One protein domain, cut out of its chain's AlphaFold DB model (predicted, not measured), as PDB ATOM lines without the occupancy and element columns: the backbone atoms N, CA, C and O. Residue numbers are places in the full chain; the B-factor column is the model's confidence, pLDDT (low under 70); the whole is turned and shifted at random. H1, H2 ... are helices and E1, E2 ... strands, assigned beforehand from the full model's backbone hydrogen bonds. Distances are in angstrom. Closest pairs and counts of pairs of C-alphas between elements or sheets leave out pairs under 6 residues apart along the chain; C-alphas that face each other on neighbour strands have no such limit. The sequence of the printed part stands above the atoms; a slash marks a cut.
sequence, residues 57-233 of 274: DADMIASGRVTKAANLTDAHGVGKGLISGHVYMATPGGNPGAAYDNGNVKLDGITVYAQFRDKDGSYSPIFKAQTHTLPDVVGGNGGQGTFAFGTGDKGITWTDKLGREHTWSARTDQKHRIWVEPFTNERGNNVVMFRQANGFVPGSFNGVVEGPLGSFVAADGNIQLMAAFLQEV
ATOM      1  N   ASP A  57       2.610 -46.307 -26.797       96.00
ATOM      2  CA  ASP A  57       3.453 -45.585 -25.844       96.00
ATOM      3  C   ASP A  57       4.935 -45.840 -26.156       96.00
ATOM      4  O   ASP A  57       5.383 -46.986 -26.208       96.00
ATOM      5  N   ALA A  58       5.672 -44.767 -26.416       97.12
ATOM      6  CA  ALA A  58       7.084 -44.780 -26.775       97.12
ATOM      7  C   ALA A  58       7.885 -43.796 -25.911       97.12
ATOM      8  O   ALA A  58       8.909 -43.273 -26.354       97.12
ATOM      9  N   ASP A  59       7.411 -43.517 -24.694       97.88
ATOM     10  CA  ASP A  59       8.045 -42.579 -23.774       97.88
ATOM     11  C   ASP A  59       9.317 -43.166 -23.140       97.88
ATOM     12  O   ASP A  59       9.299 -44.007 -22.231       97.88
ATOM     13  N   MET A  60      10.471 -42.708 -23.624       96.62
ATOM     14  CA  MET A  60      11.768 -43.199 -23.155       96.62
ATOM     15  C   MET A  60      12.213 -42.585 -21.830       96.62
ATOM     16  O   MET A  60      13.137 -43.110 -21.207       96.62
ATOM     17  N   ILE A  61      11.559 -41.515 -21.375       97.69
ATOM     18  CA  ILE A  61      11.821 -40.925 -20.061       97.69
ATOM     19  C   ILE A  61      11.010 -41.680 -19.007       97.69
ATOM     20  O   ILE A  61      11.581 -42.170 -18.034       97.69
ATOM     21  N   ALA A  62       9.710 -41.876 -19.243       97.44
ATOM     22  CA  ALA A  62       8.838 -42.615 -18.330       97.44
ATOM     23  C   ALA A  62       9.244 -44.094 -18.176       97.44
ATOM     24  O   ALA A  62       9.130 -44.654 -17.088       97.44
ATOM     25  N   SER A  63       9.764 -44.722 -19.235       95.19
ATOM     26  CA  SER A  63      10.292 -46.096 -19.168       95.19
ATOM     27  C   SER A  63      11.648 -46.221 -18.457       95.19
ATOM     28  O   SER A  63      12.099 -47.335 -18.202       95.19
ATOM     29  N   GLY A  64      12.316 -45.107 -18.138       95.06
ATOM     30  CA  GLY A  64      13.595 -45.098 -17.423       95.06
ATOM     31  C   GLY A  64      14.842 -45.300 -18.293       95.06
ATOM     32  O   GLY A  64      15.949 -45.310 -17.755       95.06
ATOM     33  N   ARG A  65      14.719 -45.407 -19.625       94.00
ATOM     34  CA  ARG A  65      15.886 -45.436 -20.532       94.00
ATOM     35  C   ARG A  65      16.617 -44.086 -20.542       94.00
ATOM     36  O   ARG A  65      17.849 -44.019 -20.539       94.00
ATOM     37  N   VAL A  66      15.868 -42.986 -20.524       96.38
ATOM     38  CA  VAL A  66      16.384 -41.614 -20.467       96.38
ATOM     39  C   VAL A  66      16.164 -41.051 -19.068       96.38
ATOM     40  O   VAL A  66      15.049 -40.715 -18.696       96.38
ATOM     41  N   THR A  67      17.242 -40.905 -18.300       96.75
ATOM     42  CA  THR A  67      17.191 -40.380 -16.920       96.75
ATOM     43  C   THR A  67      17.920 -39.050 -16.744       96.75
ATOM     44  O   THR A  67      17.804 -38.413 -15.702       96.75
ATOM     45  N   LYS A  68      18.681 -38.628 -17.756       96.69
ATOM     46  CA  LYS A  68      19.503 -37.412 -17.771       96.69
ATOM     47  C   LYS A  68      19.738 -36.935 -19.201       96.69
ATOM     48  O   LYS A  68      19.647 -37.730 -20.138       96.69
ATOM     49  N   ALA A  69      20.093 -35.668 -19.377       95.75
ATOM     50  CA  ALA A  69      20.315 -35.029 -20.671       95.75
ATOM     51  C   ALA A  69      21.351 -35.766 -21.532       95.75
ATOM     52  O   ALA A  69      21.157 -35.922 -22.735       95.75
ATOM     53  N   ALA A  70      22.418 -36.293 -20.926       94.31
ATOM     54  CA  ALA A  70      23.440 -37.051 -21.651       94.31
ATOM     55  C   ALA A  70      22.914 -38.354 -22.296       94.31
ATOM     56  O   ALA A  70      23.539 -38.864 -23.221       94.31
ATOM     57  N   ASN A  71      21.771 -38.894 -21.860       95.19
ATOM     58  CA  ASN A  71      21.161 -40.069 -22.496       95.19
ATOM     59  C   ASN A  71      20.459 -39.714 -23.817       95.19
ATOM     60  O   ASN A  71      20.155 -40.607 -24.601       95.19
ATOM     61  N   LEU A  72      20.204 -38.427 -24.071       94.94
ATOM     62  CA  LEU A  72      19.599 -37.937 -25.310       94.94
ATOM     63  C   LEU A  72      20.610 -37.828 -26.452       94.94
ATOM     64  O   LEU A  72      20.222 -37.486 -27.560       94.94
ATOM     65  N   THR A  73      21.891 -38.111 -26.216       90.44
ATOM     66  CA  THR A  73      22.912 -38.206 -27.265       90.44
ATOM     67  C   THR A  73      23.330 -39.657 -27.481       90.44
ATOM     68  O   THR A  73      23.462 -40.435 -26.533       90.44
ATOM     69  N   ASP A  74      23.566 -40.034 -28.738       81.62
ATOM     70  CA  ASP A  74      24.094 -41.361 -29.073       81.62
ATOM     71  C   ASP A  74      25.586 -41.527 -28.712       81.62
ATOM     72  O   ASP A  74      26.141 -42.617 -28.801       81.62
ATOM     73  N   ALA A  75      26.250 -40.477 -28.213       76.12
ATOM     74  CA  ALA A  75      27.653 -40.540 -27.787       76.12
ATOM     75  C   ALA A  75      27.947 -41.647 -26.748       76.12
ATOM     76  O   ALA A  75      29.092 -42.075 -26.608       76.12
ATOM     77  N   HIS A  76      26.924 -42.117 -26.028       70.94
ATOM     78  CA  HIS A  76      27.024 -43.176 -25.022       70.94
ATOM     79  C   HIS A  76      26.153 -44.407 -25.335       70.94
ATOM     80  O   HIS A  76      25.914 -45.223 -24.448       70.94
ATOM     81  N   GLY A  77      25.623 -44.533 -26.559       80.50
ATOM     82  CA  GLY A  77      24.771 -45.648 -27.002       80.50
ATOM     83  C   GLY A  77      23.334 -45.644 -26.461       80.50
ATOM     84  O   GLY A  77      22.445 -46.217 -27.085       80.50
ATOM     85  N   VAL A  78      23.063 -44.959 -25.341       88.12
ATOM     86  CA  VAL A  78      21.699 -44.837 -24.788       88.12
ATOM     87  C   VAL A  78      20.790 -44.052 -25.728       88.12
ATOM     88  O   VAL A  78      19.636 -44.436 -25.909       88.12
ATOM     89  N   GLY A  79      21.309 -42.997 -26.361       90.44
ATOM     90  CA  GLY A  79      20.547 -42.139 -27.264       90.44
ATOM     91  C   GLY A  79      20.238 -42.749 -28.628       90.44
ATOM     92  O   GLY A  79      19.521 -42.121 -29.407       90.44
ATOM     93  N   LYS A  80      20.747 -43.949 -28.935       91.31
ATOM     94  CA  LYS A  80      20.598 -44.566 -30.253       91.31
ATOM     95  C   LYS A  80      19.139 -44.762 -30.649       91.31
ATOM     96  O   LYS A  80      18.354 -45.375 -29.924       91.31
ATOM     97  N   GLY A  81      18.791 -44.266 -31.829       90.94
ATOM     98  CA  GLY A  81      17.454 -44.328 -32.405       90.94
ATOM     99  C   GLY A  81      16.415 -43.478 -31.671       90.94
ATOM    100  O   GLY A  81      15.226 -43.619 -31.960       90.94
ATOM    101  N   LEU A  82      16.834 -42.625 -30.723       95.25
ATOM    102  CA  LEU A  82      15.933 -41.712 -30.028       95.25
ATOM    103  C   LEU A  82      15.591 -40.494 -30.882       95.25
ATOM    104  O   LEU A  82      16.376 -40.019 -31.708       95.25
ATOM    105  N   ILE A  83      14.411 -39.946 -30.625       95.69
ATOM    106  CA  ILE A  83      13.966 -38.678 -31.196       95.69
ATOM    107  C   ILE A  83      13.479 -37.822 -30.045       95.69
ATOM    108  O   ILE A  83      12.538 -38.194 -29.348       95.69
ATOM    109  N   SER A  84      14.150 -36.702 -29.819       97.12
ATOM    110  CA  SER A  84      13.960 -35.905 -28.614       97.12
ATOM    111  C   SER A  84      13.885 -34.419 -28.900       97.12
ATOM    112  O   SER A  84      14.375 -33.923 -29.919       97.12
ATOM    113  N   GLY A  85      13.251 -33.706 -27.981       97.56
ATOM    114  CA  GLY A  85      13.018 -32.286 -28.120       97.56
ATOM    115  C   GLY A  85      12.227 -31.707 -26.966       97.56
ATOM    116  O   GLY A  85      12.107 -32.325 -25.909       97.56
ATOM    117  N   HIS A  86      11.677 -30.520 -27.197       98.12
ATOM    118  CA  HIS A  86      10.925 -29.764 -26.212       98.12
ATOM    119  C   HIS A  86       9.536 -29.357 -26.695       98.12
ATOM    120  O   HIS A  86       9.292 -29.199 -27.891       98.12
ATOM    121  N   VAL A  87       8.629 -29.107 -25.757       98.25
ATOM    122  CA  VAL A  87       7.404 -28.348 -26.033       98.25
ATOM    123  C   VAL A  87       7.529 -26.963 -25.415       98.25
ATOM    124  O   VAL A  87       7.869 -26.828 -24.240       98.25
ATOM    125  N   TYR A  88       7.237 -25.938 -26.214       97.88
ATOM    126  CA  TYR A  88       7.320 -24.536 -25.823       97.88
ATOM    127  C   TYR A  88       5.968 -23.834 -25.969       97.88
ATOM    128  O   TYR A  88       5.339 -23.924 -27.020       97.88
ATOM    129  N   MET A  89       5.568 -23.056 -24.964       96.50
ATOM    130  CA  MET A  89       4.559 -22.007 -25.098       96.50
ATOM    131  C   MET A  89       5.224 -20.712 -25.563       96.50
ATOM    132  O   MET A  89       6.145 -20.215 -24.906       96.50
ATOM    133  N   ALA A  90       4.741 -20.156 -26.671       94.56
ATOM    134  CA  ALA A  90       5.188 -18.865 -27.165       94.56
ATOM    135  C   ALA A  90       4.858 -17.750 -26.165       94.56
ATOM    136  O   ALA A  90       3.758 -17.697 -25.612       94.56
ATOM    137  N   THR A  91       5.808 -16.843 -25.947       88.12
ATOM    138  CA  THR A  91       5.619 -15.665 -25.089       88.12
ATOM    139  C   THR A  91       5.879 -14.379 -25.874       88.12
ATOM    140  O   THR A  91       6.562 -14.424 -26.897       88.12
ATOM    141  N   PRO A  92       5.399 -13.208 -25.406       83.38
ATOM    142  CA  PRO A  92       5.648 -11.934 -26.088       83.38
ATOM    143  C   PRO A  92       7.133 -11.591 -26.297       83.38
ATOM    144  O   PRO A  92       7.460 -10.852 -27.219       83.38
ATOM    145  N   GLY A  93       8.026 -12.103 -25.442       81.75
ATOM    146  CA  GLY A  93       9.476 -11.908 -25.552       81.75
ATOM    147  C   GLY A  93      10.222 -13.081 -26.193       81.75
ATOM    148  O   GLY A  93      11.446 -13.039 -26.281       81.75
ATOM    149  N   GLY A  94       9.510 -14.135 -26.592       89.00
ATOM    150  CA  GLY A  94      10.089 -15.342 -27.163       89.00
ATOM    151  C   GLY A  94      10.115 -15.337 -28.695       89.00
ATOM    152  O   GLY A  94       9.391 -14.604 -29.364       89.00
ATOM    153  N   ASN A  95      10.964 -16.189 -29.266       89.38
ATOM    154  CA  ASN A  95      11.168 -16.355 -30.696       89.38
ATOM    155  C   ASN A  95      10.923 -17.817 -31.105       89.38
ATOM    156  O   ASN A  95      11.828 -18.642 -31.004       89.38
ATOM    157  N   PRO A  96       9.747 -18.180 -31.644       90.81
ATOM    158  CA  PRO A  96       9.471 -19.539 -32.123       90.81
ATOM    159  C   PRO A  96      10.215 -19.896 -33.430       90.81
ATOM    160  O   PRO A  96       9.853 -20.845 -34.120       90.81
ATOM    161  N   GLY A  97      11.230 -19.122 -33.825       88.38
ATOM    162  CA  GLY A  97      12.057 -19.356 -35.004       88.38
ATOM    163  C   GLY A  97      13.101 -20.461 -34.843       88.38
ATOM    164  O   GLY A  97      13.547 -20.986 -35.861       88.38
ATOM    165  N   ALA A  98      13.475 -20.820 -33.608       89.69
ATOM    166  CA  ALA A  98      14.465 -21.857 -33.325       89.69
ATOM    167  C   ALA A  98      14.214 -22.592 -31.994       89.69
ATOM    168  O   ALA A  98      13.560 -22.080 -31.085       89.69
ATOM    169  N   ALA A  99      14.745 -23.809 -31.872       91.31
ATOM    170  CA  ALA A  99      14.627 -24.654 -30.682       91.31
ATOM    171  C   ALA A  99      15.595 -24.278 -29.540       91.31
ATOM    172  O   ALA A  99      15.381 -24.715 -28.410       91.31
ATOM    173  N   TYR A 100      16.625 -23.471 -29.820       86.50
ATOM    174  CA  TYR A 100      17.618 -22.979 -28.854       86.50
ATOM    175  C   TYR A 100      17.446 -21.479 -28.600       86.50
ATOM    176  O   TYR A 100      16.961 -20.762 -29.474       86.50
ATOM    177  N   ASP A 101      17.844 -21.027 -27.404       85.25
ATOM    178  CA  ASP A 101      17.891 -19.615 -26.981       85.25
ATOM    179  C   ASP A 101      16.655 -18.794 -27.379       85.25
ATOM    180  O   ASP A 101      16.735 -17.637 -27.785       85.25
ATOM    181  N   ASN A 102      15.485 -19.422 -27.280       91.38
ATOM    182  CA  ASN A 102      14.267 -18.897 -27.881       91.38
ATOM    183  C   ASN A 102      13.389 -18.084 -26.925       91.38
ATOM    184  O   ASN A 102      12.379 -17.551 -27.365       91.38
ATOM    185  N   GLY A 103      13.718 -17.998 -25.634       91.94
ATOM    186  CA  GLY A 103      12.951 -17.216 -24.652       91.94
ATOM    187  C   GLY A 103      11.494 -17.663 -24.428       91.94
ATOM    188  O   GLY A 103      10.747 -16.981 -23.727       91.94
ATOM    189  N   ASN A 104      11.069 -18.790 -25.010       95.88
ATOM    190  CA  ASN A 104       9.741 -19.362 -24.813       95.88
ATOM    191  C   ASN A 104       9.705 -20.231 -23.547       95.88
ATOM    192  O   ASN A 104      10.732 -20.704 -23.059       95.88
ATOM    193  N   VAL A 105       8.505 -20.472 -23.018       96.06
ATOM    194  CA  VAL A 105       8.325 -21.238 -21.775       96.06
ATOM    195  C   VAL A 105       8.232 -22.726 -22.092       96.06
ATOM    196  O   VAL A 105       7.391 -23.128 -22.888       96.06
ATOM    197  N   LYS A 106       9.073 -23.552 -21.465       96.69
ATOM    198  CA  LYS A 106       9.025 -25.018 -21.583       96.69
ATOM    199  C   LYS A 106       7.827 -25.582 -20.810       96.69
ATOM    200  O   LYS A 106       7.544 -25.114 -19.711       96.69
ATOM    201  N   LEU A 107       7.140 -26.579 -21.372       97.62
ATOM    202  CA  LEU A 107       5.942 -27.180 -20.771       97.62
ATOM    203  C   LEU A 107       6.123 -28.670 -20.467       97.62
ATOM    204  O   LEU A 107       6.416 -29.446 -21.375       97.62
ATOM    205  N   ASP A 108       5.856 -29.066 -19.223       98.00
ATOM    206  CA  ASP A 108       5.781 -30.467 -18.777       98.00
ATOM    207  C   ASP A 108       4.363 -31.038 -18.907       98.00
ATOM    208  O   ASP A 108       3.388 -30.289 -18.992       98.00
ATOM    209  N   GLY A 109       4.245 -32.369 -18.907       97.81
ATOM    210  CA  GLY A 109       2.962 -33.078 -18.939       97.81
ATOM    211  C   GLY A 109       2.216 -32.979 -20.273       97.81
ATOM    212  O   GLY A 109       1.061 -33.391 -20.368       97.81
ATOM    213  N   ILE A 110       2.849 -32.441 -21.318       98.50
ATOM    214  CA  ILE A 110       2.246 -32.329 -22.644       98.50
ATOM    215  C   ILE A 110       2.460 -33.632 -23.401       98.50
ATOM    216  O   ILE A 110       3.591 -34.079 -23.583       98.50
ATOM    217  N   THR A 111       1.369 -34.224 -23.887       98.56
ATOM    218  CA  THR A 111       1.449 -35.379 -24.785       98.56
ATOM    219  C   THR A 111       1.862 -34.922 -26.179       98.56
ATOM    220  O   THR A 111       1.178 -34.123 -26.820       98.56
ATOM    221  N   VAL A 112       2.972 -35.470 -26.655       98.50
ATOM    222  CA  VAL A 112       3.479 -35.310 -28.013       98.50
ATOM    223  C   VAL A 112       3.213 -36.602 -28.765       98.50
ATOM    224  O   VAL A 112       3.458 -37.695 -28.255       98.50
ATOM    225  N   TYR A 113       2.745 -36.479 -29.998       98.12
ATOM    226  CA  TYR A 113       2.557 -37.595 -30.910       98.12
ATOM    227  C   TYR A 113       3.615 -37.574 -32.001       98.12
ATOM    228  O   TYR A 113       4.063 -36.504 -32.418       98.12
ATOM    229  N   ALA A 114       3.986 -38.753 -32.491       97.19
ATOM    230  CA  ALA A 114       4.930 -38.902 -33.585       97.19
ATOM    231  C   ALA A 114       4.490 -39.974 -34.584       97.19
ATOM    232  O   ALA A 114       3.833 -40.958 -34.240       97.19
ATOM    233  N   GLN A 115       4.888 -39.790 -35.842       96.94
ATOM    234  CA  GLN A 115       4.780 -40.818 -36.875       96.94
ATOM    235  C   GLN A 115       5.971 -40.743 -37.825       96.94
ATOM    236  O   GLN A 115       6.496 -39.665 -38.112       96.94
ATOM    237  N   PHE A 116       6.356 -41.897 -38.357       96.12
ATOM    238  CA  PHE A 116       7.527 -42.069 -39.199       96.12
ATOM    239  C   PHE A 116       7.152 -42.640 -40.558       96.12
ATOM    240  O   PHE A 116       6.163 -43.363 -40.701       96.12
ATOM    241  N   ARG A 117       7.948 -42.281 -41.564       96.38
ATOM    242  CA  ARG A 117       7.866 -42.835 -42.911       96.38
ATOM    243  C   ARG A 117       9.235 -43.351 -43.321       96.38
ATOM    244  O   ARG A 117      10.199 -42.586 -43.296       96.38
ATOM    245  N   ASP A 118       9.308 -44.618 -43.706       96.06
ATOM    246  CA  ASP A 118      10.547 -45.217 -44.204       96.06
ATOM    247  C   ASP A 118      10.753 -44.935 -45.703       96.06
ATOM    248  O   ASP A 118       9.872 -44.407 -46.393       96.06
ATOM    249  N   LYS A 119      11.933 -45.297 -46.210       94.81
ATOM    250  CA  LYS A 119      12.377 -45.075 -47.593       94.81
ATOM    251  C   LYS A 119      11.506 -45.734 -48.658       94.81
ATOM    252  O   LYS A 119      11.438 -45.246 -49.782       94.81
ATOM    253  N   ASP A 120      10.833 -46.828 -48.314       94.31
ATOM    254  CA  ASP A 120       9.912 -47.534 -49.207       94.31
ATOM    255  C   ASP A 120       8.474 -46.998 -49.137       94.31
ATOM    256  O   ASP A 120       7.579 -47.511 -49.807       94.31
ATOM    257  N   GLY A 121       8.255 -45.936 -48.357       93.00
ATOM    258  CA  GLY A 121       6.957 -45.303 -48.186       93.00
ATOM    259  C   GLY A 121       6.087 -45.933 -47.099       93.00
ATOM    260  O   GLY A 121       4.975 -45.440 -46.902       93.00
ATOM    261  N   SER A 122       6.560 -46.954 -46.371       95.44
ATOM    262  CA  SER A 122       5.824 -47.481 -45.220       95.44
ATOM    263  C   SER A 122       5.627 -46.397 -44.164       95.44
ATOM    264  O   SER A 122       6.571 -45.707 -43.782       95.44
ATOM    265  N   TYR A 123       4.408 -46.309 -43.636       95.50
ATOM    266  CA  TYR A 123       4.073 -45.470 -42.490       95.50
ATOM    267  C   TYR A 123       4.061 -46.308 -41.220       95.50
ATOM    268  O   TYR A 123       3.470 -47.389 -41.196       95.50
ATOM    269  N   SER A 124       4.671 -45.788 -40.164       95.56
ATOM    270  CA  SER A 124       4.566 -46.386 -38.841       95.56
ATOM    271  C   SER A 124       3.160 -46.197 -38.247       95.56
ATOM    272  O   SER A 124       2.409 -45.309 -38.684       95.56
ATOM    273  N   PRO A 125       2.807 -46.946 -37.188       95.31
ATOM    274  CA  PRO A 125       1.769 -46.539 -36.246       95.31
ATOM    275  C   PRO A 125       2.038 -45.143 -35.664       95.31
ATOM    276  O   PRO A 125       3.115 -44.565 -35.849       95.31
ATOM    277  N   ILE A 126       1.045 -44.601 -34.962       96.81
ATOM    278  CA  ILE A 126       1.212 -43.366 -34.195       96.81
ATOM    279  C   ILE A 126       1.807 -43.729 -32.840       96.81
ATOM    280  O   ILE A 126       1.318 -44.637 -32.171       96.81
ATOM    281  N   PHE A 127       2.833 -42.994 -32.438       97.44
ATOM    282  CA  PHE A 127       3.455 -43.110 -31.127       97.44
ATOM    283  C   PHE A 127       3.105 -41.897 -30.272       97.44
ATOM    284  O   PHE A 127       2.869 -40.816 -30.814       97.44
ATOM    285  N   LYS A 128       3.112 -42.056 -28.950       97.94
ATOM    286  CA  LYS A 128       3.007 -40.956 -27.987       97.94
ATOM    287  C   LYS A 128       4.146 -40.994 -26.971       97.94
ATOM    288  O   LYS A 128       4.636 -42.067 -26.631       97.94
ATOM    289  N   ALA A 129       4.518 -39.819 -26.488       98.44
ATOM    290  CA  ALA A 129       5.373 -39.608 -25.325       98.44
ATOM    291  C   ALA A 129       4.891 -38.351 -24.591       98.44
ATOM    292  O   ALA A 129       4.245 -37.495 -25.199       98.44
ATOM    293  N   GLN A 130       5.182 -38.222 -23.302       98.50
ATOM    294  CA  GLN A 130       4.905 -36.998 -22.555       98.50
ATOM    295  C   GLN A 130       6.175 -36.170 -22.376       98.50
ATOM    296  O   GLN A 130       7.293 -36.676 -22.485       98.50
ATOM    297  N   THR A 131       6.007 -34.872 -22.134       98.81
ATOM    298  CA  THR A 131       7.113 -34.025 -21.701       98.81
ATOM    299  C   THR A 131       7.367 -34.150 -20.204       98.81
ATOM    300  O   THR A 131       6.438 -34.204 -19.398       98.81
ATOM    301  N   HIS A 132       8.646 -34.141 -19.838       98.69
ATOM    302  CA  HIS A 132       9.148 -34.287 -18.477       98.69
ATOM    303  C   HIS A 132      10.246 -33.264 -18.187       98.69
ATOM    304  O   HIS A 132      10.890 -32.739 -19.102       98.69
ATOM    305  N   THR A 133      10.548 -33.083 -16.902       98.56
ATOM    306  CA  THR A 133      11.769 -32.408 -16.457       98.56
ATOM    307  C   THR A 133      12.878 -33.427 -16.197       98.56
ATOM    308  O   THR A 133      12.786 -34.237 -15.276       98.56
ATOM    309  N   LEU A 134      13.957 -33.359 -16.982       98.19
ATOM    310  CA  LEU A 134      15.216 -34.052 -16.676       98.19
ATOM    311  C   LEU A 134      16.066 -33.232 -15.683       98.19
ATOM    312  O   LEU A 134      15.973 -32.003 -15.681       98.19
ATOM    313  N   PRO A 135      16.902 -33.876 -14.844       97.75
ATOM    314  CA  PRO A 135      17.621 -33.207 -13.751       97.75
ATOM    315  C   PRO A 135      18.744 -32.262 -14.208       97.75
ATOM    316  O   PRO A 135      19.213 -31.439 -13.426       97.75
ATOM    317  N   ASP A 136      19.200 -32.387 -15.450       97.06
ATOM    318  CA  ASP A 136      20.331 -31.659 -16.015       97.06
ATOM    319  C   ASP A 136      20.050 -31.175 -17.447       97.06
ATOM    320  O   ASP A 136      19.087 -31.586 -18.099       97.06
ATOM    321  N   VAL A 137      20.909 -30.266 -17.927       95.06
ATOM    322  CA  VAL A 137      20.894 -29.734 -19.296       95.06
ATOM    323  C   VAL A 137      22.295 -29.837 -19.893       95.06
ATOM    324  O   VAL A 137      23.258 -29.357 -19.296       95.06
ATOM    325  N   VAL A 138      22.419 -30.422 -21.089       92.81
ATOM    326  CA  VAL A 138      23.701 -30.562 -21.806       92.81
ATOM    327  C   VAL A 138      23.521 -30.162 -23.264       92.81
ATOM    328  O   VAL A 138      22.766 -30.793 -24.000       92.81
ATOM    329  N   GLY A 139      24.211 -29.103 -23.699       88.62
ATOM    330  CA  GLY A 139      24.120 -28.617 -25.084       88.62
ATOM    331  C   GLY A 139      22.694 -28.240 -25.504       88.62
ATOM    332  O   GLY A 139      22.321 -28.448 -26.651       88.62
ATOM    333  N   GLY A 140      21.877 -27.762 -24.558       90.12
ATOM    334  CA  GLY A 140      20.460 -27.450 -24.762       90.12
ATOM    335  C   GLY A 140      19.504 -28.633 -24.577       90.12
ATOM    336  O   GLY A 140      18.312 -28.396 -24.410       90.12
ATOM    337  N   ASN A 141      19.996 -29.880 -24.569       92.75
ATOM    338  CA  ASN A 141      19.164 -31.065 -24.353       92.75
ATOM    339  C   ASN A 141      18.772 -31.193 -22.881       92.75
ATOM    340  O   ASN A 141      19.590 -30.913 -22.005       92.75
ATOM    341  N   GLY A 142      17.574 -31.714 -22.616       95.50
ATOM    342  CA  GLY A 142      17.088 -31.993 -21.267       95.50
ATOM    343  C   GLY A 142      16.548 -30.770 -20.519       95.50
ATOM    344  O   GLY A 142      16.190 -29.740 -21.100       95.50
ATOM    345  N   GLY A 143      16.449 -30.885 -19.197       97.44
ATOM    346  CA  GLY A 143      15.682 -29.958 -18.370       97.44
ATOM    347  C   GLY A 143      14.177 -30.056 -18.622       97.44
ATOM    348  O   GLY A 143      13.675 -31.085 -19.079       97.44
ATOM    349  N   GLN A 144      13.462 -28.974 -18.307       97.94
ATOM    350  CA  GLN A 144      12.007 -28.898 -18.418       97.94
ATOM    351  C   GLN A 144      11.499 -29.097 -19.853       97.94
ATOM    352  O   GLN A 144      12.136 -28.716 -20.841       97.94
ATOM    353  N   GLY A 145      10.305 -29.660 -19.956       97.94
ATOM    354  CA  GLY A 145       9.518 -29.787 -21.166       97.94
ATOM    355  C   GLY A 145      10.109 -30.739 -22.190       97.94
ATOM    356  O   GLY A 145       9.843 -30.566 -23.373       97.94
ATOM    357  N   THR A 146      10.933 -31.693 -21.762       98.62
ATOM    358  CA  THR A 146      11.660 -32.625 -22.628       98.62
ATOM    359  C   THR A 146      10.806 -33.840 -22.957       98.62
ATOM    360  O   THR A 146      10.341 -34.511 -22.045       98.62
ATOM    361  N   PHE A 147      10.662 -34.190 -24.234       98.56
ATOM    362  CA  PHE A 147      10.137 -35.492 -24.660       98.56
ATOM    363  C   PHE A 147      11.246 -36.334 -25.303       98.56
ATOM    364  O   PHE A 147      12.192 -35.793 -25.886       98.56
ATOM    365  N   ALA A 148      11.111 -37.660 -25.252       97.81
ATOM    366  CA  ALA A 148      11.973 -38.578 -25.990       97.81
ATOM    367  C   ALA A 148      11.194 -39.820 -26.445       97.81
ATOM    368  O   ALA A 148      10.642 -40.548 -25.623       97.81
ATOM    369  N   PHE A 149      11.196 -40.068 -27.753       97.69
ATOM    370  CA  PHE A 149      10.592 -41.237 -28.384       97.69
ATOM    371  C   PHE A 149      11.618 -42.343 -28.620       97.69
ATOM    372  O   PHE A 149      12.734 -42.073 -29.067       97.69
ATOM    373  N   GLY A 150      11.202 -43.588 -28.410       94.62
ATOM    374  CA  GLY A 150      11.942 -44.799 -28.761       94.62
ATOM    375  C   GLY A 150      11.144 -46.058 -28.415       94.62
ATOM    376  O   GLY A 150      10.086 -45.977 -27.804       94.62
ATOM    377  N   THR A 151      11.639 -47.231 -28.803       88.56
ATOM    378  CA  THR A 151      11.096 -48.523 -28.360       88.56
ATOM    379  C   THR A 151      12.245 -49.476 -28.036       88.56
ATOM    380  O   THR A 151      13.164 -49.646 -28.842       88.56
ATOM    381  N   GLY A 152      12.230 -50.071 -26.837       84.50
ATOM    382  CA  GLY A 152      13.329 -50.913 -26.347       84.50
ATOM    383  C   GLY A 152      14.691 -50.218 -26.478       84.50
ATOM    384  O   GLY A 152      14.788 -49.018 -26.230       84.50
ATOM    385  N   ASP A 153      15.712 -50.945 -26.945       81.06
ATOM    386  CA  ASP A 153      17.085 -50.432 -27.117       81.06
ATOM    387  C   ASP A 153      17.402 -49.953 -28.544       81.06
ATOM    388  O   ASP A 153      18.387 -49.252 -28.772       81.06
ATOM    389  N   LYS A 154      16.575 -50.316 -29.533       76.62
ATOM    390  CA  LYS A 154      16.849 -50.056 -30.960       76.62
ATOM    391  C   LYS A 154      16.364 -48.685 -31.446       76.62
ATOM    392  O   LYS A 154      16.736 -48.271 -32.541       76.62
ATOM    393  N   GLY A 155      15.547 -47.993 -30.651       86.25
ATOM    394  CA  GLY A 155      14.808 -46.811 -31.108       86.25
ATOM    395  C   GLY A 155      13.464 -47.216 -31.696       86.25
ATOM    396  O   GLY A 155      12.961 -48.276 -31.349       86.25
ATOM    397  N   ILE A 156      12.856 -46.385 -32.541       94.12
ATOM    398  CA  ILE A 156      11.527 -46.679 -33.098       94.12
ATOM    399  C   ILE A 156      11.588 -47.777 -34.166       94.12
ATOM    400  O   ILE A 156      12.247 -47.613 -35.198       94.12
ATOM    401  N   THR A 157      10.819 -48.848 -33.959       93.50
ATOM    402  CA  THR A 157      10.578 -49.900 -34.954       93.50
ATOM    403  C   THR A 157       9.086 -50.118 -35.202       93.50
ATOM    404  O   THR A 157       8.240 -49.791 -34.369       93.50
ATOM    405  N   TRP A 158       8.735 -50.641 -36.378       93.19
ATOM    406  CA  TRP A 158       7.371 -51.079 -36.678       93.19
ATOM    407  C   TRP A 158       7.366 -52.170 -37.745       93.19
ATOM    408  O   TRP A 158       8.286 -52.257 -38.550       93.19
ATOM    409  N   THR A 159       6.310 -52.979 -37.773       93.56
ATOM    410  CA  THR A 159       6.098 -53.975 -38.829       93.56
ATOM    411  C   THR A 159       5.007 -53.488 -39.777       93.56
ATOM    412  O   THR A 159       3.956 -53.027 -39.324       93.56
ATOM    413  N   ASP A 160       5.257 -53.526 -41.085       91.19
ATOM    414  CA  ASP A 160       4.261 -53.154 -42.090       91.19
ATOM    415  C   ASP A 160       3.223 -54.270 -42.325       91.19
ATOM    416  O   ASP A 160       3.305 -55.377 -41.794       91.19
ATOM    417  N   LYS A 161       2.218 -53.996 -43.167       88.44
ATOM    418  CA  LYS A 161       1.175 -54.983 -43.505       88.44
ATOM    419  C   LYS A 161       1.698 -56.208 -44.267       88.44
ATOM    420  O   LYS A 161       0.955 -57.171 -44.426       88.44
ATOM    421  N   LEU A 162       2.923 -56.151 -44.782       91.19
ATOM    422  CA  LEU A 162       3.583 -57.240 -45.497       91.19
ATOM    423  C   LEU A 162       4.485 -58.066 -44.563       91.19
ATOM    424  O   LEU A 162       5.138 -58.998 -45.029       91.19
ATOM    425  N   GLY A 163       4.520 -57.746 -43.262       92.56
ATOM    426  CA  GLY A 163       5.353 -58.428 -42.275       92.56
ATOM    427  C   GLY A 163       6.818 -57.986 -42.292       92.56
ATOM    428  O   GLY A 163       7.661 -58.667 -41.710       92.56
ATOM    429  N   ARG A 164       7.154 -56.876 -42.962       94.94
ATOM    430  CA  ARG A 164       8.512 -56.325 -42.973       94.94
ATOM    431  C   ARG A 164       8.728 -55.462 -41.738       94.94
ATOM    432  O   ARG A 164       7.963 -54.537 -41.487       94.94
ATOM    433  N   GLU A 165       9.798 -55.738 -40.996       94.69
ATOM    434  CA  GLU A 165      10.257 -54.858 -39.920       94.69
ATOM    435  C   GLU A 165      10.982 -53.637 -40.503       94.69
ATOM    436  O   GLU A 165      11.859 -53.749 -41.363       94.69
ATOM    437  N   HIS A 166      10.630 -52.468 -39.986       94.06
ATOM    438  CA  HIS A 166      11.228 -51.180 -40.280       94.06
ATOM    439  C   HIS A 166      11.847 -50.606 -39.016       94.06
ATOM    440  O   HIS A 166      11.301 -50.738 -37.922       94.06
ATOM    441  N   THR A 167      12.970 -49.915 -39.188       93.62
ATOM    442  CA  THR A 167      13.655 -49.201 -38.111       93.62
ATOM    443  C   THR A 167      13.909 -47.769 -38.551       93.62
ATOM    444  O   THR A 167      14.493 -47.517 -39.614       93.62
ATOM    445  N   TRP A 168      13.494 -46.816 -37.724       92.94
ATOM    446  CA  TRP A 168      13.902 -45.428 -37.880       92.94
ATOM    447  C   TRP A 168      15.399 -45.295 -37.542       92.94
ATOM    448  O   TRP A 168      15.852 -45.861 -36.548       92.94
ATOM    449  N   SER A 169      16.201 -44.567 -38.333       90.88
ATOM    450  CA  SER A 169      17.621 -44.293 -38.007       90.88
ATOM    451  C   SER A 169      18.191 -42.984 -38.594       90.88
ATOM    452  O   SER A 169      19.312 -42.950 -39.071       90.88
ATOM    453  N   ALA A 170      17.474 -41.866 -38.571       91.56
ATOM    454  CA  ALA A 170      18.063 -40.533 -38.819       91.56
ATOM    455  C   ALA A 170      18.611 -40.327 -40.230       91.56
ATOM    456  O   ALA A 170      19.512 -39.516 -40.445       91.56
ATOM    457  N   ARG A 171      18.077 -41.066 -41.200       92.25
ATOM    458  CA  ARG A 171      18.556 -41.039 -42.579       92.25
ATOM    459  C   ARG A 171      17.766 -40.056 -43.431       92.25
ATOM    460  O   ARG A 171      16.592 -39.783 -43.187       92.25
ATOM    461  N   THR A 172      18.410 -39.552 -44.477       94.81
ATOM    462  CA  THR A 172      17.813 -38.614 -45.443       94.81
ATOM    463  C   THR A 172      16.712 -39.238 -46.302       94.81
ATOM    464  O   THR A 172      15.916 -38.507 -46.888       94.81
ATOM    465  N   ASP A 173      16.634 -40.568 -46.357       94.88
ATOM    466  CA  ASP A 173      15.578 -41.317 -47.040       94.88
ATOM    467  C   ASP A 173      14.355 -41.601 -46.147       94.88
ATOM    468  O   ASP A 173      13.350 -42.118 -46.632       94.88
ATOM    469  N   GLN A 174      14.395 -41.202 -44.873       95.88
ATOM    470  CA  GLN A 174      13.285 -41.321 -43.931       95.88
ATOM    471  C   GLN A 174      12.669 -39.960 -43.614       95.88
ATOM    472  O   GLN A 174      13.304 -38.908 -43.721       95.88
ATOM    473  N   LYS A 175      11.402 -39.977 -43.196       96.44
ATOM    474  CA  LYS A 175      10.695 -38.788 -42.717       96.44
ATOM    475  C   LYS A 175      10.060 -39.024 -41.359       96.44
ATOM    476  O   LYS A 175       9.730 -40.149 -40.988       96.44
ATOM    477  N   HIS A 176       9.852 -37.938 -40.637       95.94
ATOM    478  CA  HIS A 176       9.219 -37.927 -39.327       95.94
ATOM    479  C   HIS A 176       8.264 -36.744 -39.226       95.94
ATOM    480  O   HIS A 176       8.421 -35.751 -39.931       95.94
ATOM    481  N   ARG A 177       7.269 -36.848 -38.357       95.69
ATOM    482  CA  ARG A 177       6.422 -35.725 -37.959       95.69
ATOM    483  C   ARG A 177       6.145 -35.801 -36.474       95.69
ATOM    484  O   ARG A 177       6.026 -36.909 -35.951       95.69
ATOM    485  N   ILE A 178       5.984 -34.642 -35.848       96.50
ATOM    486  CA  ILE A 178       5.450 -34.532 -34.495       96.50
ATOM    487  C   ILE A 178       4.242 -33.604 -34.480       96.50
ATOM    488  O   ILE A 178       4.104 -32.724 -35.336       96.50
ATOM    489  N   TRP A 179       3.357 -33.809 -33.515       97.69
ATOM    490  CA  TRP A 179       2.304 -32.852 -33.216       97.69
ATOM    491  C   TRP A 179       1.863 -32.941 -31.760       97.69
ATOM    492  O   TRP A 179       2.084 -33.941 -31.080       97.69
ATOM    493  N   VAL A 180       1.235 -31.868 -31.299       98.25
ATOM    494  CA  VAL A 180       0.532 -31.798 -30.021       98.25
ATOM    495  C   VAL A 180      -0.920 -31.486 -30.349       98.25
ATOM    496  O   VAL A 180      -1.192 -30.553 -31.109       98.25
ATOM    497  N   GLU A 181      -1.840 -32.290 -29.823       96.88
ATOM    498  CA  GLU A 181      -3.273 -32.030 -29.976       96.88
ATOM    499  C   GLU A 181      -3.670 -30.765 -29.198       96.88
ATOM    500  O   GLU A 181      -3.080 -30.487 -28.148       96.88
ATOM    501  N   PRO A 182      -4.661 -29.992 -29.673       96.38
ATOM    502  CA  PRO A 182      -5.175 -28.854 -28.929       96.38
ATOM    503  C   PRO A 182      -5.638 -29.230 -27.519       96.38
ATOM    504  O   PRO A 182      -6.224 -30.294 -27.312       96.38
ATOM    505  N   PHE A 183      -5.426 -28.337 -26.555       94.19
ATOM    506  CA  PHE A 183      -5.898 -28.531 -25.184       94.19
ATOM    507  C   PHE A 183      -6.317 -27.219 -24.530       94.19
ATOM    508  O   PHE A 183      -5.947 -26.133 -24.970       94.19
ATOM    509  N   THR A 184      -7.078 -27.324 -23.443       90.81
ATOM    510  CA  THR A 184      -7.444 -26.180 -22.607       90.81
ATOM    511  C   THR A 184      -6.447 -26.037 -21.464       90.81
ATOM    512  O   THR A 184      -6.244 -26.985 -20.706       90.81
ATOM    513  N   ASN A 185      -5.808 -24.874 -21.333       88.31
ATOM    514  CA  ASN A 185      -4.893 -24.610 -20.219       88.31
ATOM    515  C   ASN A 185      -5.650 -24.284 -18.914       88.31
ATOM    516  O   ASN A 185      -6.865 -24.101 -18.906       88.31
ATOM    517  N   GLU A 186      -4.922 -24.132 -17.806       85.94
ATOM    518  CA  GLU A 186      -5.492 -23.806 -16.484       85.94
ATOM    519  C   GLU A 186      -6.274 -22.480 -16.443       85.94
ATOM    520  O   GLU A 186      -7.114 -22.278 -15.569       85.94
ATOM    521  N   ARG A 187      -6.020 -21.568 -17.393       83.12
ATOM    522  CA  ARG A 187      -6.746 -20.294 -17.536       83.12
ATOM    523  C   ARG A 187      -8.008 -20.412 -18.393       83.12
ATOM    524  O   ARG A 187      -8.695 -19.412 -18.578       83.12
ATOM    525  N   GLY A 188      -8.313 -21.598 -18.920       82.50
ATOM    526  CA  GLY A 188      -9.473 -21.843 -19.775       82.50
ATOM    527  C   GLY A 188      -9.253 -21.532 -21.259       82.50
ATOM    528  O   GLY A 188     -10.211 -21.583 -22.027       82.50
ATOM    529  N   ASN A 189      -8.027 -21.232 -21.701       84.81
ATOM    530  CA  ASN A 189      -7.769 -20.919 -23.112       84.81
ATOM    531  C   ASN A 189      -7.482 -22.167 -23.915       84.81
ATOM    532  O   ASN A 189      -6.790 -23.071 -23.444       84.81
ATOM    533  N   ASN A 190      -7.907 -22.140 -25.172       90.25
ATOM    534  CA  ASN A 190      -7.454 -23.104 -26.154       90.25
ATOM    535  C   ASN A 190      -5.978 -22.854 -26.497       90.25
ATOM    536  O   ASN A 190      -5.581 -21.737 -26.826       90.25
ATOM    537  N   VAL A 191      -5.175 -23.907 -26.447       94.00
ATOM    538  CA  VAL A 191      -3.766 -23.921 -26.828       94.00
ATOM    539  C   VAL A 191      -3.629 -24.789 -28.062       94.00
ATOM    540  O   VAL A 191      -4.101 -25.923 -28.078       94.00
ATOM    541  N   VAL A 192      -2.964 -24.272 -29.093       96.19
ATOM    542  CA  VAL A 192      -2.740 -25.004 -30.345       96.19
ATOM    543  C   VAL A 192      -1.279 -24.958 -30.745       96.19
ATOM    544  O   VAL A 192      -0.591 -23.952 -30.556       96.19
ATOM    545  N   MET A 193      -0.808 -26.040 -31.356       96.88
ATOM    546  CA  MET A 193       0.482 -26.048 -32.024       96.88
ATOM    547  C   MET A 193       0.401 -25.240 -33.317       96.88
ATOM    548  O   MET A 193      -0.441 -25.508 -34.171       96.88
ATOM    549  N   PHE A 194       1.299 -24.272 -33.480       95.00
ATOM    550  CA  PHE A 194       1.351 -23.433 -34.682       95.00
ATOM    551  C   PHE A 194       2.669 -23.575 -35.448       95.00
ATOM    552  O   PHE A 194       2.743 -23.174 -36.609       95.00
ATOM    553  N   ARG A 195       3.702 -24.179 -34.837       93.94
ATOM    554  CA  ARG A 195       4.992 -24.429 -35.493       93.94
ATOM    555  C   ARG A 195       5.739 -25.628 -34.900       93.94
ATOM    556  O   ARG A 195       5.520 -25.990 -33.747       93.94
ATOM    557  N   GLN A 196       6.652 -26.212 -35.678       94.38
ATOM    558  CA  GLN A 196       7.658 -27.174 -35.207       94.38
ATOM    559  C   GLN A 196       9.074 -26.817 -35.664       94.38
ATOM    560  O   GLN A 196       9.243 -26.070 -36.625       94.38
ATOM    561  N   ALA A 197      10.060 -27.403 -34.990       93.38
ATOM    562  CA  ALA A 197      11.418 -27.632 -35.475       93.38
ATOM    563  C   ALA A 197      11.791 -29.086 -35.131       93.38
ATOM    564  O   ALA A 197      11.453 -29.573 -34.069       93.38
ATOM    565  N   ASN A 198      12.467 -29.898 -35.920       92.06
ATOM    566  CA  ASN A 198      12.735 -29.860 -37.343       92.06
ATOM    567  C   ASN A 198      11.451 -29.634 -38.176       92.06
ATOM    568  O   ASN A 198      10.399 -30.202 -37.872       92.06
ATOM    569  N   GLY A 199      11.532 -28.794 -39.205       91.06
ATOM    570  CA  GLY A 199      10.427 -28.416 -40.085       91.06
ATOM    571  C   GLY A 199       9.916 -26.992 -39.858       91.06
ATOM    572  O   GLY A 199      10.610 -26.132 -39.327       91.06
ATOM    573  N   PHE A 200       8.686 -26.735 -40.307       88.75
ATOM    574  CA  PHE A 200       7.994 -25.451 -40.110       88.75
ATOM    575  C   PHE A 200       6.504 -25.660 -39.839       88.75
ATOM    576  O   PHE A 200       5.957 -25.107 -38.888       88.75
ATOM    577  N   VAL A 201       5.854 -26.472 -40.674       90.94
ATOM    578  CA  VAL A 201       4.405 -26.684 -40.638       90.94
ATOM    579  C   VAL A 201       4.065 -27.735 -39.578       90.94
ATOM    580  O   VAL A 201       4.627 -28.825 -39.637       90.94
ATOM    581  N   PRO A 202       3.165 -27.468 -38.619       89.56
ATOM    582  CA  PRO A 202       2.731 -28.468 -37.642       89.56
ATOM    583  C   PRO A 202       2.244 -29.766 -38.294       89.56
ATOM    584  O   PRO A 202       1.479 -29.731 -39.257       89.56
ATOM    585  N   GLY A 203       2.684 -30.920 -37.783       89.12
ATOM    586  CA  GLY A 203       2.213 -32.231 -38.239       89.12
ATOM    587  C   GLY A 203       2.639 -32.648 -39.657       89.12
ATOM    588  O   GLY A 203       2.249 -33.731 -40.109       89.12
ATOM    589  N   SER A 204       3.440 -31.843 -40.369       93.94
ATOM    590  CA  SER A 204       4.007 -32.232 -41.665       93.94
ATOM    591  C   SER A 204       5.122 -33.260 -41.497       93.94
ATOM    592  O   SER A 204       5.882 -33.214 -40.532       93.94
ATOM    593  N   PHE A 205       5.241 -34.167 -42.469       95.81
ATOM    594  CA  PHE A 205       6.395 -35.057 -42.573       95.81
ATOM    595  C   PHE A 205       7.618 -34.297 -43.077       95.81
ATOM    596  O   PHE A 205       7.628 -33.864 -44.229       95.81
ATOM    597  N   ASN A 206       8.657 -34.242 -42.249       95.12
ATOM    598  CA  ASN A 206       9.926 -33.601 -42.552       95.12
ATOM    599  C   ASN A 206      11.039 -34.641 -42.719       95.12
ATOM    600  O   ASN A 206      11.103 -35.647 -42.001       95.12
ATOM    601  N   GLY A 207      11.916 -34.402 -43.688       94.38
ATOM    602  CA  GLY A 207      13.218 -35.061 -43.768       94.38
ATOM    603  C   GLY A 207      14.194 -34.456 -42.759       94.38
ATOM    604  O   GLY A 207      14.037 -33.317 -42.345       94.38
ATOM    605  N   VAL A 208      15.244 -35.186 -42.393       92.12
ATOM    606  CA  VAL A 208      16.168 -34.782 -41.312       92.12
ATOM    607  C   VAL A 208      16.891 -33.438 -41.536       92.12
ATOM    608  O   VAL A 208      17.325 -32.803 -40.580       92.12
ATOM    609  N   VAL A 209      16.982 -32.960 -42.782       90.81
ATOM    610  CA  VAL A 209      17.607 -31.671 -43.151       90.81
ATOM    611  C   VAL A 209      16.600 -30.537 -43.386       90.81
ATOM    612  O   VAL A 209      16.998 -29.408 -43.672       90.81
ATOM    613  N   GLU A 210      15.296 -30.810 -43.306       91.62
ATOM    614  CA  GLU A 210      14.249 -29.845 -43.649       91.62
ATOM    615  C   GLU A 210      13.954 -28.934 -42.449       91.62
ATOM    616  O   GLU A 210      13.235 -29.300 -41.530       91.62
ATOM    617  N   GLY A 211      14.518 -27.721 -42.456       90.38
ATOM    618  CA  GLY A 211      14.286 -26.731 -41.400       90.38
ATOM    619  C   GLY A 211      14.760 -27.200 -40.020       90.38
ATOM    620  O   GLY A 211      13.938 -27.282 -39.111       90.38
ATOM    621  N   PRO A 212      16.060 -27.494 -39.821       89.75
ATOM    622  CA  PRO A 212      16.546 -27.975 -38.533       89.75
ATOM    623  C   PRO A 212      16.305 -26.962 -37.413       89.75
ATOM    624  O   PRO A 212      15.873 -27.347 -36.338       89.75
ATOM    625  N   LEU A 213      16.520 -25.664 -37.669       92.50
ATOM    626  CA  LEU A 213      16.156 -24.567 -36.756       92.50
ATOM    627  C   LEU A 213      16.566 -24.820 -35.291       92.50
ATOM    628  O   LEU A 213      15.819 -24.516 -34.365       92.50
ATOM    629  N   GLY A 214      17.742 -25.412 -35.071       91.25
ATOM    630  CA  GLY A 214      18.220 -25.790 -33.741       91.25
ATOM    631  C   GLY A 214      18.178 -27.275 -33.414       91.25
ATOM    632  O   GLY A 214      18.958 -27.714 -32.577       91.25
ATOM    633  N   SER A 215      17.340 -28.057 -34.098       93.50
ATOM    634  CA  SER A 215      17.397 -29.513 -34.019       93.50
ATOM    635  C   SER A 215      18.737 -30.007 -34.551       93.50
ATOM    636  O   SER A 215      19.205 -29.528 -35.591       93.50
ATOM    637  N   PHE A 216      19.312 -31.003 -33.892       92.19
ATOM    638  CA  PHE A 216      20.559 -31.636 -34.293       92.19
ATOM    639  C   PHE A 216      20.310 -33.094 -34.679       92.19
ATOM    640  O   PHE A 216      19.574 -33.807 -34.002       92.19
ATOM    641  N   VAL A 217      20.934 -33.540 -35.767       93.19
ATOM    642  CA  VAL A 217      20.793 -34.904 -36.282       93.19
ATOM    643  C   VAL A 217      22.157 -35.573 -36.259       93.19
ATOM    644  O   VAL A 217      23.081 -35.123 -36.934       93.19
ATOM    645  N   ALA A 218      22.263 -36.677 -35.523       92.00
ATOM    646  CA  ALA A 218      23.357 -37.624 -35.669       92.00
ATOM    647  C   ALA A 218      22.906 -38.719 -36.645       92.00
ATOM    648  O   ALA A 218      22.038 -39.523 -36.306       92.00
ATOM    649  N   ALA A 219      23.456 -38.726 -37.864       90.25
ATOM    650  CA  ALA A 219      23.107 -39.707 -38.895       90.25
ATOM    651  C   ALA A 219      23.287 -41.146 -38.382       90.25
ATOM    652  O   ALA A 219      24.280 -41.431 -37.715       90.25
ATOM    653  N   ASP A 220      22.312 -42.022 -38.647       90.19
ATOM    654  CA  ASP A 220      22.233 -43.400 -38.122       90.19
ATOM    655  C   ASP A 220      22.206 -43.531 -36.583       90.19
ATOM    656  O   ASP A 220      22.098 -44.639 -36.051       90.19
ATOM    657  N   GLY A 221      22.235 -42.399 -35.875       91.19
ATOM    658  CA  GLY A 221      22.169 -42.277 -34.428       91.19
ATOM    659  C   GLY A 221      20.790 -41.807 -33.991       91.19
ATOM    660  O   GLY A 221      19.931 -42.624 -33.678       91.19
ATOM    661  N   ASN A 222      20.566 -40.493 -33.924       93.88
ATOM    662  CA  ASN A 222      19.389 -39.915 -33.276       93.88
ATOM    663  C   ASN A 222      19.037 -38.493 -33.758       93.88
ATOM    664  O   ASN A 222      19.814 -37.858 -34.474       93.88
ATOM    665  N   ILE A 223      17.865 -37.985 -33.351       94.62
ATOM    666  CA  ILE A 223      17.518 -36.553 -33.452       94.62
ATOM    667  C   ILE A 223      17.380 -35.952 -32.054       94.62
ATOM    668  O   ILE A 223      16.737 -36.509 -31.161       94.62
ATOM    669  N   GLN A 224      17.976 -34.779 -31.898       94.88
ATOM    670  CA  GLN A 224      18.027 -33.985 -30.682       94.88
ATOM    671  C   GLN A 224      17.407 -32.613 -30.928       94.88
ATOM    672  O   GLN A 224      17.394 -32.126 -32.062       94.88
ATOM    673  N   LEU A 225      16.954 -31.960 -29.856       95.12
ATOM    674  CA  LEU A 225      16.497 -30.566 -29.882       95.12
ATOM    675  C   LEU A 225      15.385 -30.282 -30.904       95.12
ATOM    676  O   LEU A 225      15.313 -29.194 -31.475       95.12
ATOM    677  N   MET A 226      14.492 -31.244 -31.143       96.06
ATOM    678  CA  MET A 226      13.215 -30.916 -31.771       96.06
ATOM    679  C   MET A 226      12.408 -29.963 -30.871       96.06
ATOM    680  O   MET A 226      12.687 -29.796 -29.686       96.06
ATOM    681  N   ALA A 227      11.390 -29.326 -31.424       96.50
ATOM    682  CA  ALA A 227      10.517 -28.400 -30.743       96.50
ATOM    683  C   ALA A 227       9.106 -28.465 -31.330       96.50
ATOM    684  O   ALA A 227       8.932 -28.385 -32.547       96.50
ATOM    685  N   ALA A 228       8.099 -28.528 -30.464       97.75
ATOM    686  CA  ALA A 228       6.739 -28.125 -30.794       97.75
ATOM    687  C   ALA A 228       6.467 -26.761 -30.150       97.75
ATOM    688  O   ALA A 228       6.630 -26.600 -28.941       97.75
ATOM    689  N   PHE A 229       6.065 -25.779 -30.956       97.69
ATOM    690  CA  PHE A 229       5.714 -24.444 -30.485       97.69
ATOM    691  C   PHE A 229       4.202 -24.293 -30.458       97.69
ATOM    692  O   PHE A 229       3.513 -24.462 -31.473       97.69
ATOM    693  N   LEU A 230       3.707 -23.962 -29.277       97.44
ATOM    694  CA  LEU A 230       2.307 -23.757 -28.984       97.44
ATOM    695  C   LEU A 230       2.028 -22.274 -28.787       97.44
ATOM    696  O   LEU A 230       2.888 -21.519 -28.334       97.44
ATOM    697  N   GLN A 231       0.809 -21.874 -29.108       94.50
ATOM    698  CA  GLN A 231       0.285 -20.555 -28.797       94.50
ATOM    699  C   GLN A 231      -1.066 -20.702 -28.116       94.50
ATOM    700  O   GLN A 231      -1.837 -21.619 -28.416       94.50
ATOM    701  N   GLU A 232      -1.367 -19.761 -27.235       90.62
ATOM    702  CA  GLU A 232      -2.729 -19.568 -26.770       90.62
ATOM    703  C   GLU A 232      -3.529 -18.879 -27.860       90.62
ATOM    704  O   GLU A 232      -3.191 -17.786 -28.315       90.62
ATOM    705  N   VAL A 233      -4.602 -19.533 -28.282       85.50
ATOM    706  CA  VAL A 233      -5.595 -18.909 -29.139       85.50
ATOM    707  C   VAL A 233      -6.448 -18.031 -28.231       85.50
ATOM    708  O   VAL A 233      -7.048 -18.559 -27.287       85.50
TER     709      VAL A 233
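What this domain is: This is residues 57 to 233 of the 274 residues of an uncharacterized protein of Corynebacterium coyleae (UniProt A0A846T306). Little of this domain is regular structure: a strongly twisted branched sheet around long E10 and a smaller sheet, E3 E2 E7, form a loose, incomplete ring, with hairpin E5 E6 at one end. The 177 printed residues hold H1, then E1 to E10, mostly strand; the small sheet is antiparallel, the branched one mixed. The whole is compact, radius of gyration of the C-alphas 15.1 A, spanning 47 by 31 by 27 A.

How they stand to each other: Start at E10, residues 222 to 233: E1, residues 83 to 89, is parallel on one side, with N 86 and O 226 2.8 A apart. On the other side are E8, residues 190 to 197, and E9, residues 216 to 218, both antiparallel; look for N 227 and O 197, 2.7 A, and N 224 and O 216, 2.8 A. H1, residues 69 to 72, too short for an O i to N i+4 pair, only grazes this sheet.

Where its parts are: Find C-alpha 222 at (19.389, -39.915, -33.276); E10 runs 32.9 A to C-alpha 233 at (-5.595, -18.909, -29.139).

The domain as a whole: The printed part has no cut, and no printed residue is under 70.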